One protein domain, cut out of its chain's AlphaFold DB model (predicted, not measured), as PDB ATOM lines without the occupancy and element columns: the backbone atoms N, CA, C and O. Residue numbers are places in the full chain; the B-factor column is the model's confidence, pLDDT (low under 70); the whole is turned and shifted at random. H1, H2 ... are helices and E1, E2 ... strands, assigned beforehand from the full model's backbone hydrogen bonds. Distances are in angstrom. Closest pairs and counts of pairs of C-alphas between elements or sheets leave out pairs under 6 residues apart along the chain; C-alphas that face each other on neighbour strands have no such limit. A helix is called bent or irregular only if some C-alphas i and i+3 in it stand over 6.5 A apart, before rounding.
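Overview. This is residues 2 to 76 of the 113 residues of the protein "transmembrane protein 95 isoform X2" of Geotrypetes seraphini (UniProt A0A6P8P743). A helical hairpin of H1 and the longer H2, joined at a free turn of residues 17 to 22, carries a small head at the far end of H2, made of the two-stranded hairpin E1 and E2 and the short helix H3. H2 is bent but runs nearly straight, and H1 meets only its first arm, H2a, near the turn. The printed part has 75 residues, in the order H1, H2, E1, E2, H3, with an antiparallel sheet E1 - E2; the class is mostly helix. The whole is loose, with a radius of gyration of the C-alphas of 15.7 A, and elongated, spanning 48 by 26 by 19 A.

Along the chain. H1, residues 2 to 17, begins at C-alpha 2 (-48.844, 29.961, -12.747) and is 22.7 A long. H2, residues 23 to 46, was assigned as one helix by its hydrogen bonds but is bent, with C-alphas 35 and 38 6.8 A apart; its arms are H2a, residues 23 to 35, 18.0 A, and H2b, residues 38 to 46, 12.0 A. E1 is residues 54 to 58, 12.7 A, and E2 residues 65 to 69, 13.0 A. H3, residues 73 to 76, 5.1 A, ends at C-alpha 76 (-40.183, 43.395, 4.471).

Arrangement. H1 and H2a form a helical hairpin and only just touch, with 3 pairs of C-alphas within 8 A, the closest Ile 15 and Val 26 at 7.4 A; they run opposite ways at a shallow tilt of 15 degrees. H2a and H2b stand at a shallow tilt of 24 degrees. The closest C-alphas of H2b and E1 are those of Leu 46 and Ile 55, 7.4 A. The hairpin E1 and E2 is antiparallel at 142 degrees, with N 55 and O 68 within hydrogen-bond range at 2.9 A. H2b and H3 are close but not clearly touching, C-alphas 43 and 76 being 7.0 A apart. H1 is apart from E1, E2 and H3. In H1, H2a and H2b every O i to N i+4 pair is within hydrogen-bond range; H3 is too short for one.

Size, cuts and confidence. The C-alphas farthest apart, of Glu 19 and Glu 53, are 47.8 A apart. The printed part has no cut and no long link. Mean pLDDT of the printed part is 86.5; residues 19 to 22 are under 70.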
ATOM      1  N   LYS A   2     -47.842  30.185 -11.675       75.81
ATOM      2  CA  LYS A   2     -48.844  29.961 -12.747       75.81
ATOM      3  C   LYS A   2     -49.550  31.236 -13.237       75.81
ATOM      4  O   LYS A   2     -49.640  31.441 -14.437       75.81
ATOM      5  N   MET A   3     -49.958  32.119 -12.319       79.38
ATOM      6  CA  MET A   3     -50.629  33.379 -12.662       79.38
ATOM      7  C   MET A   3     -49.754  34.335 -13.491       79.38
ATOM      8  O   MET A   3     -50.244  34.944 -14.434       79.38
ATOM      9  N   VAL A   4     -48.466  34.477 -13.155       81.31
ATOM     10  CA  VAL A   4     -47.549  35.352 -13.907       81.31
ATOM     11  C   VAL A   4     -47.293  34.769 -15.286       81.31
ATOM     12  O   VAL A   4     -47.367  35.488 -16.271       81.31
ATOM     13  N   THR A   5     -47.078  33.456 -15.373       83.31
ATOM     14  CA  THR A   5     -46.880  32.771 -16.654       83.31
ATOM     15  C   THR A   5     -48.099  32.921 -17.567       83.31
ATOM     16  O   THR A   5     -47.946  33.230 -18.745       83.31
ATOM     17  N   GLU A   6     -49.311  32.771 -17.027       88.88
ATOM     18  CA  GLU A   6     -50.554  32.955 -17.781       88.88
ATOM     19  C   GLU A   6     -50.738  34.407 -18.245       88.88
ATOM     20  O   GLU A   6     -51.070  34.646 -19.408       88.88
ATOM     21  N   LYS A   7     -50.497  35.387 -17.363       87.50
ATOM     22  CA  LYS A   7     -50.587  36.811 -17.715       87.50
ATOM     23  C   LYS A   7     -49.559  37.196 -18.777       87.50
ATOM     24  O   LYS A   7     -49.941  37.810 -19.768       87.50
ATOM     25  N   THR A   8     -48.305  36.775 -18.627       87.94
ATOM     26  CA  THR A   8     -47.248  37.014 -19.618       87.94
ATOM     27  C   THR A   8     -47.590  36.395 -20.968       87.94
ATOM     28  O   THR A   8     -47.489  37.071 -21.986       87.94
ATOM     29  N   HIS A   9     -48.083  35.155 -20.987       88.12
ATOM     30  CA  HIS A   9     -48.535  34.520 -22.223       88.12
ATOM     31  C   HIS A   9     -49.655  35.322 -22.907       88.12
ATOM     32  O   HIS A   9     -49.643  35.499 -24.123       88.12
ATOM     33  N   ARG A  10     -50.622  35.844 -22.139       89.44
ATOM     34  CA  ARG A  10     -51.689  36.694 -22.690       89.44
ATOM     35  C   ARG A  10     -51.149  37.997 -23.276       89.44
ATOM     36  O   ARG A  10     -51.588  38.370 -24.357       89.44
ATOM     37  N   VAL A  11     -50.220  38.667 -22.594       87.38
ATOM     38  CA  VAL A  11     -49.623  39.920 -23.086       87.38
ATOM     39  C   VAL A  11     -48.853  39.683 -24.381       87.38
ATOM     40  O   VAL A  11     -49.100  40.384 -25.360       87.38
ATOM     41  N   PHE A  12     -48.007  38.653 -24.433       86.38
ATOM     42  CA  PHE A  12     -47.283  38.323 -25.660       86.38
ATOM     43  C   PHE A  12     -48.212  37.972 -26.816       86.38
ATOM     44  O   PHE A  12     -47.968  38.415 -27.929       86.38
ATOM     45  N   ARG A  13     -49.331  37.291 -26.557       87.69
ATOM     46  CA  ARG A  13     -50.329  37.027 -27.597       87.69
ATOM     47  C   ARG A  13     -50.985  38.304 -28.133       87.69
ATOM     48  O   ARG A  13     -51.301  38.378 -29.311       87.69
ATOM     49  N   VAL A  14     -51.209  39.310 -27.287       86.69
ATOM     50  CA  VAL A  14     -51.752  40.609 -27.730       86.69
ATOM     51  C   VAL A  14     -50.740  41.367 -28.589       86.69
ATOM     52  O   VAL A  14     -51.137  41.976 -29.579       86.69
ATOM     53  N   ILE A  15     -49.459  41.314 -28.220       84.31
ATOM     54  CA  ILE A  15     -48.360  41.895 -29.000       84.31
ATOM     55  C   ILE A  15     -48.192  41.150 -30.336       84.31
ATOM     56  O   ILE A  15     -47.981  41.758 -31.369       84.31
ATOM     57  N   GLU A  16     -48.353  39.832 -30.364       83.06
ATOM     58  CA  GLU A  16     -48.275  39.066 -31.613       83.06
ATOM     59  C   GLU A  16     -49.423  39.404 -32.584       83.06
ATOM     60  O   GLU A  16     -49.219  39.470 -33.791       83.06
ATOM     61  N   ILE A  17     -50.636  39.634 -32.066       81.88
ATOM     62  CA  ILE A  17     -51.829  39.916 -32.887       81.88
ATOM     63  C   ILE A  17     -51.822  41.340 -33.455       81.88
ATOM     64  O   ILE A  17     -52.416  41.594 -34.504       81.88
ATOM     65  N   LYS A  18     -51.204  42.293 -32.761       80.31
ATOM     66  CA  LYS A  18     -51.097  43.665 -33.251       80.31
ATOM     67  C   LYS A  18     -49.952  43.721 -34.269       80.31
ATOM     68  O   LYS A  18     -48.792  43.808 -33.897       80.31
ATOM     69  N   GLU A  19     -50.271  43.698 -35.561       60.47
ATOM     70  CA  GLU A  19     -49.269  43.771 -36.647       60.47
ATOM     71  C   GLU A  19     -48.323  44.990 -36.549       60.47
ATOM     72  O   GLU A  19     -47.204  44.934 -37.051       60.47
ATOM     73  N   ASP A  20     -48.736  46.064 -35.861       62.69
ATOM     74  CA  ASP A  20     -47.935  47.277 -35.627       62.69
ATOM     75  C   ASP A  20     -47.044  47.240 -34.370       62.69
ATOM     76  O   ASP A  20     -46.247  48.162 -34.159       62.69
ATOM     77  N   THR A  21     -47.165  46.234 -33.493       59.16
ATOM     78  CA  THR A  21     -46.380  46.216 -32.248       59.16
ATOM     79  C   THR A  21     -44.947  45.761 -32.484       59.16
ATOM     80  O   THR A  21     -44.659  44.751 -33.128       59.16
ATOM     81  N   ARG A  22     -44.023  46.565 -31.960       69.94
ATOM     82  CA  ARG A  22     -42.589  46.486 -32.242       69.94
ATOM     83  C   ARG A  22     -41.881  45.656 -31.178       69.94
ATOM     84  O   ARG A  22     -42.371  45.498 -30.065       69.94
ATOM     85  N   LEU A  23     -40.651  45.235 -31.485       75.31
ATOM     86  CA  LEU A  23     -39.685  44.736 -30.490       75.31
ATOM     87  C   LEU A  23     -39.635  45.625 -29.232       75.31
ATOM     88  O   LEU A  23     -39.546  45.109 -28.126       75.31
ATOM     89  N   ALA A  24     -39.816  46.940 -29.395       82.19
ATOM     90  CA  ALA A  24     -39.881  47.909 -28.304       82.19
ATOM     91  C   ALA A  24     -41.004  47.642 -27.279       82.19
ATOM     92  O   ALA A  24     -40.803  47.869 -26.090       82.19
ATOM     93  N   ASP A  25     -42.173  47.142 -27.696       84.69
ATOM     94  CA  ASP A  25     -43.274  46.830 -26.770       84.69
ATOM     95  C   ASP A  25     -42.973  45.565 -25.952       84.69
ATOM     96  O   ASP A  25     -43.324  45.470 -24.773       84.69
ATOM     97  N   VAL A  26     -42.280  44.602 -26.572       86.50
ATOM     98  CA  VAL A  26     -41.782  43.393 -25.904       86.50
ATOM     99  C   VAL A  26     -40.707  43.756 -24.889       86.50
ATOM    100  O   VAL A  26     -40.786  43.295 -23.753       86.50
ATOM    101  N   GLU A  27     -39.742  44.590 -25.279       88.81
ATOM    102  CA  GLU A  27     -38.680  45.090 -24.398       88.81
ATOM    103  C   GLU A  27     -39.275  45.859 -23.217       88.81
ATOM    104  O   GLU A  27     -39.018  45.509 -22.071       88.81
ATOM    105  N   THR A  28     -40.193  46.794 -23.473       90.19
ATOM    106  CA  THR A  28     -40.857  47.572 -22.413       90.19
ATOM    107  C   THR A  28     -41.595  46.671 -21.417       90.19
ATOM    108  O   THR A  28     -41.518  46.870 -20.202       90.19
ATOM    109  N   TYR A  29     -42.321  45.659 -21.906       90.38
ATOM    110  CA  TYR A  29     -42.993  44.704 -21.026       90.38
ATOM    111  C   TYR A  29     -41.996  43.836 -20.251       90.38
ATOM    112  O   TYR A  29     -42.221  43.536 -19.076       90.38
ATOM    113  N   TRP A  30     -40.917  43.410 -20.906       90.25
ATOM    114  CA  TRP A  30     -39.878  42.592 -20.299       90.25
ATOM    115  C   TRP A  30     -39.166  43.333 -19.168       90.25
ATOM    116  O   TRP A  30     -39.047  42.779 -18.073       90.25
ATOM    117  N   ASP A  31     -38.793  44.588 -19.394       94.12
ATOM    118  CA  ASP A  31     -38.150  45.441 -18.396       94.12
ATOM    119  C   ASP A  31     -39.066  45.620 -17.184       94.12
ATOM    120  O   ASP A  31     -38.679  45.326 -16.054       94.12
ATOM    121  N   TRP A  32     -40.345  45.941 -17.406       94.19
ATOM    122  CA  TRP A  32     -41.323  46.007 -16.316       94.19
ATOM    123  C   TRP A  32     -41.472  44.673 -15.560       94.19
ATOM    124  O   TRP A  32     -41.565  44.642 -14.327       94.19
ATOM    125  N   LEU A  33     -41.499  43.544 -16.273       92.00
ATOM    126  CA  LEU A  33     -41.644  42.225 -15.663       92.00
ATOM    127  C   LEU A  33     -40.450  41.901 -14.753       92.00
ATOM    128  O   LEU A  33     -40.650  41.385 -13.649       92.00
ATOM    129  N   VAL A  34     -39.232  42.189 -15.215       91.44
ATOM    130  CA  VAL A  34     -37.981  41.865 -14.518       91.44
ATOM    131  C   VAL A  34     -37.682  42.845 -13.392       91.44
ATOM    132  O   VAL A  34     -37.290  42.409 -12.311       91.44
ATOM    133  N   GLU A  35     -37.877  44.140 -13.614       94.19
ATOM    134  CA  GLU A  35     -37.476  45.181 -12.664       94.19
ATOM    135  C   GLU A  35     -38.543  45.468 -11.610       94.19
ATOM    136  O   GLU A  35     -38.214  45.840 -10.484       94.19
ATOM    137  N   VAL A  36     -39.820  45.265 -11.945       93.31
ATOM    138  CA  VAL A  36     -40.934  45.621 -11.057       93.31
ATOM    139  C   VAL A  36     -41.661  44.370 -10.581       93.31
ATOM    140  O   VAL A  36     -41.665  44.049  -9.390       93.31
ATOM    141  N   LYS A  37     -42.252  43.603 -11.502       92.38
ATOM    142  CA  LYS A  37     -43.220  42.563 -11.124       92.38
ATOM    143  C   LYS A  37     -42.589  41.356 -10.426       92.38
ATOM    144  O   LYS A  37     -43.183  40.820  -9.484       92.38
ATOM    145  N   LEU A  38     -41.431  40.885 -10.892       90.12
ATOM    146  CA  LEU A  38     -40.727  39.748 -10.291       90.12
ATOM    147  C   LEU A  38     -40.160  40.078  -8.897       90.12
ATOM    148  O   LEU A  38     -40.369  39.260  -7.994       90.12
ATOM    149  N   PRO A  39     -39.509  41.235  -8.670       90.25
ATOM    150  CA  PRO A  39     -39.070  41.655  -7.342       90.25
ATOM    151  C   PRO A  39     -40.223  41.821  -6.353       90.25
ATOM    152  O   PRO A  39     -40.129  41.303  -5.242       90.25
ATOM    153  N   GLU A  40     -41.332  42.449  -6.761       90.62
ATOM    154  CA  GLU A  40     -42.543  42.555  -5.931       90.62
ATOM    155  C   GLU A  40     -43.040  41.178  -5.485       90.62
ATOM    156  O   GLU A  40     -43.196  40.922  -4.292       90.62
ATOM    157  N   LEU A  41     -43.216  40.255  -6.436       88.12
ATOM    158  CA  LEU A  41     -43.683  38.904  -6.134       88.12
ATOM    159  C   LEU A  41     -42.685  38.138  -5.256       88.12
ATOM    160  O   LEU A  41     -43.074  37.366  -4.383       88.12
ATOM    161  N   THR A  42     -41.390  38.331  -5.493       88.31
ATOM    162  CA  THR A  42     -40.333  37.710  -4.690       88.31
ATOM    163  C   THR A  42     -40.397  38.209  -3.254       88.31
ATOM    164  O   THR A  42     -40.312  37.399  -2.331       88.31
ATOM    165  N   LYS A  43     -40.610  39.512  -3.055       88.75
ATOM    166  CA  LYS A  43     -40.795  40.105  -1.733       88.75
ATOM    167  C   LYS A  43     -42.034  39.525  -1.050       88.75
ATOM    168  O   LYS A  43     -41.911  39.005   0.051       88.75
ATOM    169  N   GLU A  44     -43.186  39.508  -1.719       88.88
ATOM    170  CA  GLU A  44     -44.425  38.921  -1.179       88.88
ATOM    171  C   GLU A  44     -44.254  37.454  -0.748       88.88
ATOM    172  O   GLU A  44     -44.782  37.040   0.281       88.88
ATOM    173  N   LEU A  45     -43.501  36.662  -1.518       90.25
ATOM    174  CA  LEU A  45     -43.289  35.239  -1.244       90.25
ATOM    175  C   LEU A  45     -42.225  34.957  -0.183       90.25
ATOM    176  O   LEU A  45     -42.275  33.895   0.433       90.25
ATOM    177  N   LEU A  46     -41.238  35.840  -0.020       92.31
ATOM    178  CA  LEU A  46     -40.157  35.679   0.957       92.31
ATOM    179  C   LEU A  46     -40.457  36.351   2.296       92.31
ATOM    180  O   LEU A  46     -39.739  36.099   3.264       92.31
ATOM    181  N   CYS A  47     -41.489  37.187   2.358       90.62
ATOM    182  CA  CYS A  47     -41.882  37.895   3.563       90.62
ATOM    183  C   CYS A  47     -42.913  37.116   4.400       90.62
ATOM    184  O   CYS A  47     -43.710  36.335   3.867       90.62
ATOM    185  N   PRO A  48     -42.943  37.332   5.726       86.25
ATOM    186  CA  PRO A  48     -44.034  36.863   6.575       86.25
ATOM    187  C   PRO A  48     -45.367  37.520   6.168       86.25
ATOM    188  O   PRO A  48     -45.355  38.679   5.744       86.25
ATOM    189  N   PRO A  49     -46.518  36.831   6.300       84.75
ATOM    190  CA  PRO A  49     -46.707  35.497   6.887       84.75
ATOM    191  C   PRO A  49     -46.515  34.334   5.897       84.75
ATOM    192  O   PRO A  49     -46.673  33.179   6.277       84.75
ATOM    193  N   VAL A  50     -46.212  34.609   4.625       87.31
ATOM    194  CA  VAL A  50     -46.135  33.582   3.569       87.31
ATOM    195  C   VAL A  50     -44.910  32.679   3.749       87.31
ATOM    196  O   VAL A  50     -44.971  31.477   3.484       87.31
ATOM    197  N   CYS A  51     -43.806  33.254   4.222       87.75
ATOM    198  CA  CYS A  51     -42.546  32.565   4.460       87.75
ATOM    199  C   CYS A  51     -42.207  32.577   5.957       87.75
ATOM    200  O   CYS A  51     -42.126  33.645   6.559       87.75
ATOM    201  N   HIS A  52     -41.983  31.396   6.546       84.94
ATOM    202  CA  HIS A  52     -41.595  31.256   7.957       84.94
ATOM    203  C   HIS A  52     -40.078  31.108   8.148       84.94
ATOM    204  O   HIS A  52     -39.454  31.939   8.797       84.94
ATOM    205  N   GLU A  53     -39.472  30.070   7.562       86.94
ATOM    206  CA  GLU A  53     -38.024  29.817   7.678       86.94
ATOM    207  C   GLU A  53     -37.346  29.696   6.315       86.94
ATOM    208  O   GLU A  53     -36.363  30.384   6.020       86.94
ATOM    209  N   THR A  54     -37.883  28.826   5.457       90.75
ATOM    210  CA  THR A  54     -37.377  28.626   4.102       90.75
ATOM    211  C   THR A  54     -38.500  28.350   3.113       90.75
ATOM    212  O   THR A  54     -39.541  27.793   3.462       90.75
ATOM    213  N   ILE A  55     -38.264  28.701   1.850       91.25
ATOM    214  CA  ILE A  55     -39.141  28.381   0.725       91.25
ATOM    215  C   ILE A  55     -38.332  27.749  -0.410       91.25
ATOM    216  O   ILE A  55     -37.154  28.048  -0.614       91.25
ATOM    217  N   LYS A  56     -38.955  26.851  -1.176       90.12
ATOM    218  CA  LYS A  56     -38.331  26.267  -2.370       90.12
ATOM    219  C   LYS A  56     -38.396  27.272  -3.519       90.12
ATOM    220  O   LYS A  56     -39.445  27.435  -4.135       90.12
ATOM    221  N   GLY A  57     -37.269  27.906  -3.814       87.69
ATOM    222  CA  GLY A  57     -37.091  28.772  -4.976       87.69
ATOM    223  C   GLY A  57     -36.366  28.061  -6.118       87.69
ATOM    224  O   GLY A  57     -35.838  26.959  -5.956       87.69
ATOM    225  N   ILE A  58     -36.325  28.702  -7.282       88.31
ATOM    226  CA  ILE A  58     -35.487  28.288  -8.412       88.31
ATOM    227  C   ILE A  58     -34.375  29.319  -8.543       88.31
ATOM    228  O   ILE A  58     -34.640  30.516  -8.592       88.31
ATOM    229  N   ASN A  59     -33.132  28.858  -8.592       87.06
ATOM    230  CA  ASN A  59     -32.003  29.716  -8.904       87.06
ATOM    231  C   ASN A  59     -31.967  29.938 -10.424       87.06
ATOM    232  O   ASN A  59     -31.800  28.981 -11.179       87.06
ATOM    233  N   CYS A  60     -32.133  31.184 -10.869       84.06
ATOM    234  CA  CYS A  60     -32.217  31.527 -12.291       84.06
ATOM    235  C   CYS A  60     -30.925  31.226 -13.066       84.06
ATOM    236  O   CYS A  60     -30.992  30.875 -14.237       84.06
ATOM    237  N   THR A  61     -29.758  31.298 -12.418       89.06
ATOM    238  CA  THR A  61     -28.455  31.046 -13.054       89.06
ATOM    239  C   THR A  61     -28.208  29.560 -13.298       89.06
ATOM    240  O   THR A  61     -27.655  29.173 -14.320       89.06
ATOM    241  N   THR A  62     -28.610  28.706 -12.354       92.56
ATOM    242  CA  THR A  62     -28.355  27.255 -12.423       92.56
ATOM    243  C   THR A  62     -29.577  26.445 -12.849       92.56
ATOM    244  O   THR A  62     -29.462  25.239 -13.059       92.56
ATOM    245  N   CYS A  63     -30.751  27.079 -12.931       90.44
ATOM    246  CA  CYS A  63     -32.060  26.455 -13.151       90.44
ATOM    247  C   CYS A  63     -32.396  25.333 -12.140       90.44
ATOM    248  O   CYS A  63     -33.276  24.497 -12.357       90.44
ATOM    249  N   LYS A  64     -31.700  25.293 -10.996       93.56
ATOM    250  CA  LYS A  64     -31.902  24.284  -9.952       93.56
ATOM    251  C   LYS A  64     -32.811  24.814  -8.854       93.56
ATOM    252  O   LYS A  64     -32.773  25.990  -8.492       93.56
ATOM    253  N   LYS A  65     -33.618  23.914  -8.295       90.88
ATOM    254  CA  LYS A  65     -34.414  24.198  -7.099       90.88
ATOM    255  C   LYS A  65     -33.490  24.261  -5.889       90.88
ATOM    256  O   LYS A  65     -32.669  23.365  -5.702       90.88
ATOM    257  N   HIS A  66     -33.645  25.290  -5.071       92.56
ATOM    258  CA  HIS A  66     -32.861  25.480  -3.857       92.56
ATOM    259  C   HIS A  66     -33.734  26.071  -2.744       92.56
ATOM    260  O   HIS A  66     -34.694  26.794  -3.014       92.56
ATOM    261  N   ALA A  67     -33.409  25.755  -1.490       91.25
ATOM    262  CA  ALA A  67     -34.076  26.339  -0.333       91.25
ATOM    263  C   ALA A  67     -33.568  27.770  -0.111       91.25
ATOM    264  O   ALA A  67     -32.393  27.993   0.173       91.25
ATOM    265  N   MET A  68     -34.440  28.752  -0.274       89.38
ATOM    266  CA  MET A  68     -34.142  30.152   0.012       89.38
ATOM    267  C   MET A  68     -34.625  30.468   1.424       89.38
ATOM    268  O   MET A  68     -35.704  30.022   1.811       89.38
ATOM    269  N   LYS A  69     -33.824  31.203   2.197       91.12
ATOM    270  CA  LYS A  69     -34.242  31.689   3.517       91.12
ATOM    271  C   LYS A  69     -35.258  32.815   3.355       91.12
ATOM    272  O   LYS A  69     -35.137  33.613   2.424       91.12
ATOM    273  N   CYS A  70     -36.228  32.872   4.259       91.62
ATOM    274  CA  CYS A  70     -37.177  33.977   4.316       91.62
ATOM    275  C   CYS A  70     -36.471  35.295   4.667       91.62
ATOM    276  O   CYS A  70     -35.421  35.301   5.318       91.62
ATOM    277  N   LEU A  71     -37.048  36.409   4.221       90.56
ATOM    278  CA  LEU A  71     -36.575  37.745   4.563       90.56
ATOM    279  C   LEU A  71     -36.973  38.102   5.998       90.56
ATOM    280  O   LEU A  71     -37.995  37.652   6.512       90.56
ATOM    281  N   SER A  72     -36.154  38.934   6.643       84.31
ATOM    282  CA  SER A  72     -36.468  39.441   7.979       84.31
ATOM    283  C   SER A  72     -37.649  40.415   7.933       84.31
ATOM    284  O   SER A  72     -37.818  41.131   6.943       84.31
ATOM    285  N   LEU A  73     -38.422  40.488   9.023       82.69
ATOM    286  CA  LEU A  73     -39.583  41.379   9.131       82.69
ATOM    287  C   LEU A  73     -39.208  42.836   8.816       82.69
ATOM    288  O   LEU A  73     -39.864  43.474   8.001       82.69
ATOM    289  N   LYS A  74     -38.066  43.301   9.333       81.06
ATOM    290  CA  LYS A  74     -37.518  44.642   9.086       81.06
ATOM    291  C   LYS A  74     -37.206  44.925   7.613       81.06
ATOM    292  O   LYS A  74     -37.332  46.054   7.154       81.06
ATOM    293  N   THR A  75     -36.776  43.915   6.854       84.88
ATOM    294  CA  THR A  75     -36.530  44.059   5.407       84.88
ATOM    295  C   THR A  75     -37.840  44.130   4.620       84.88
ATOM    296  O   THR A  75     -37.919  44.785   3.581       84.88
ATOM    297  N   CYS A  76     -38.871  43.441   5.102       86.50
ATOM    298  CA  CYS A  76     -40.183  43.395   4.471       86.50
ATOM    299  C   CYS A  76     -40.988  44.672   4.728       86.50
ATOM    300  O   CYS A  76     -41.493  45.272   3.771       86.50
TER     301      CYS A  76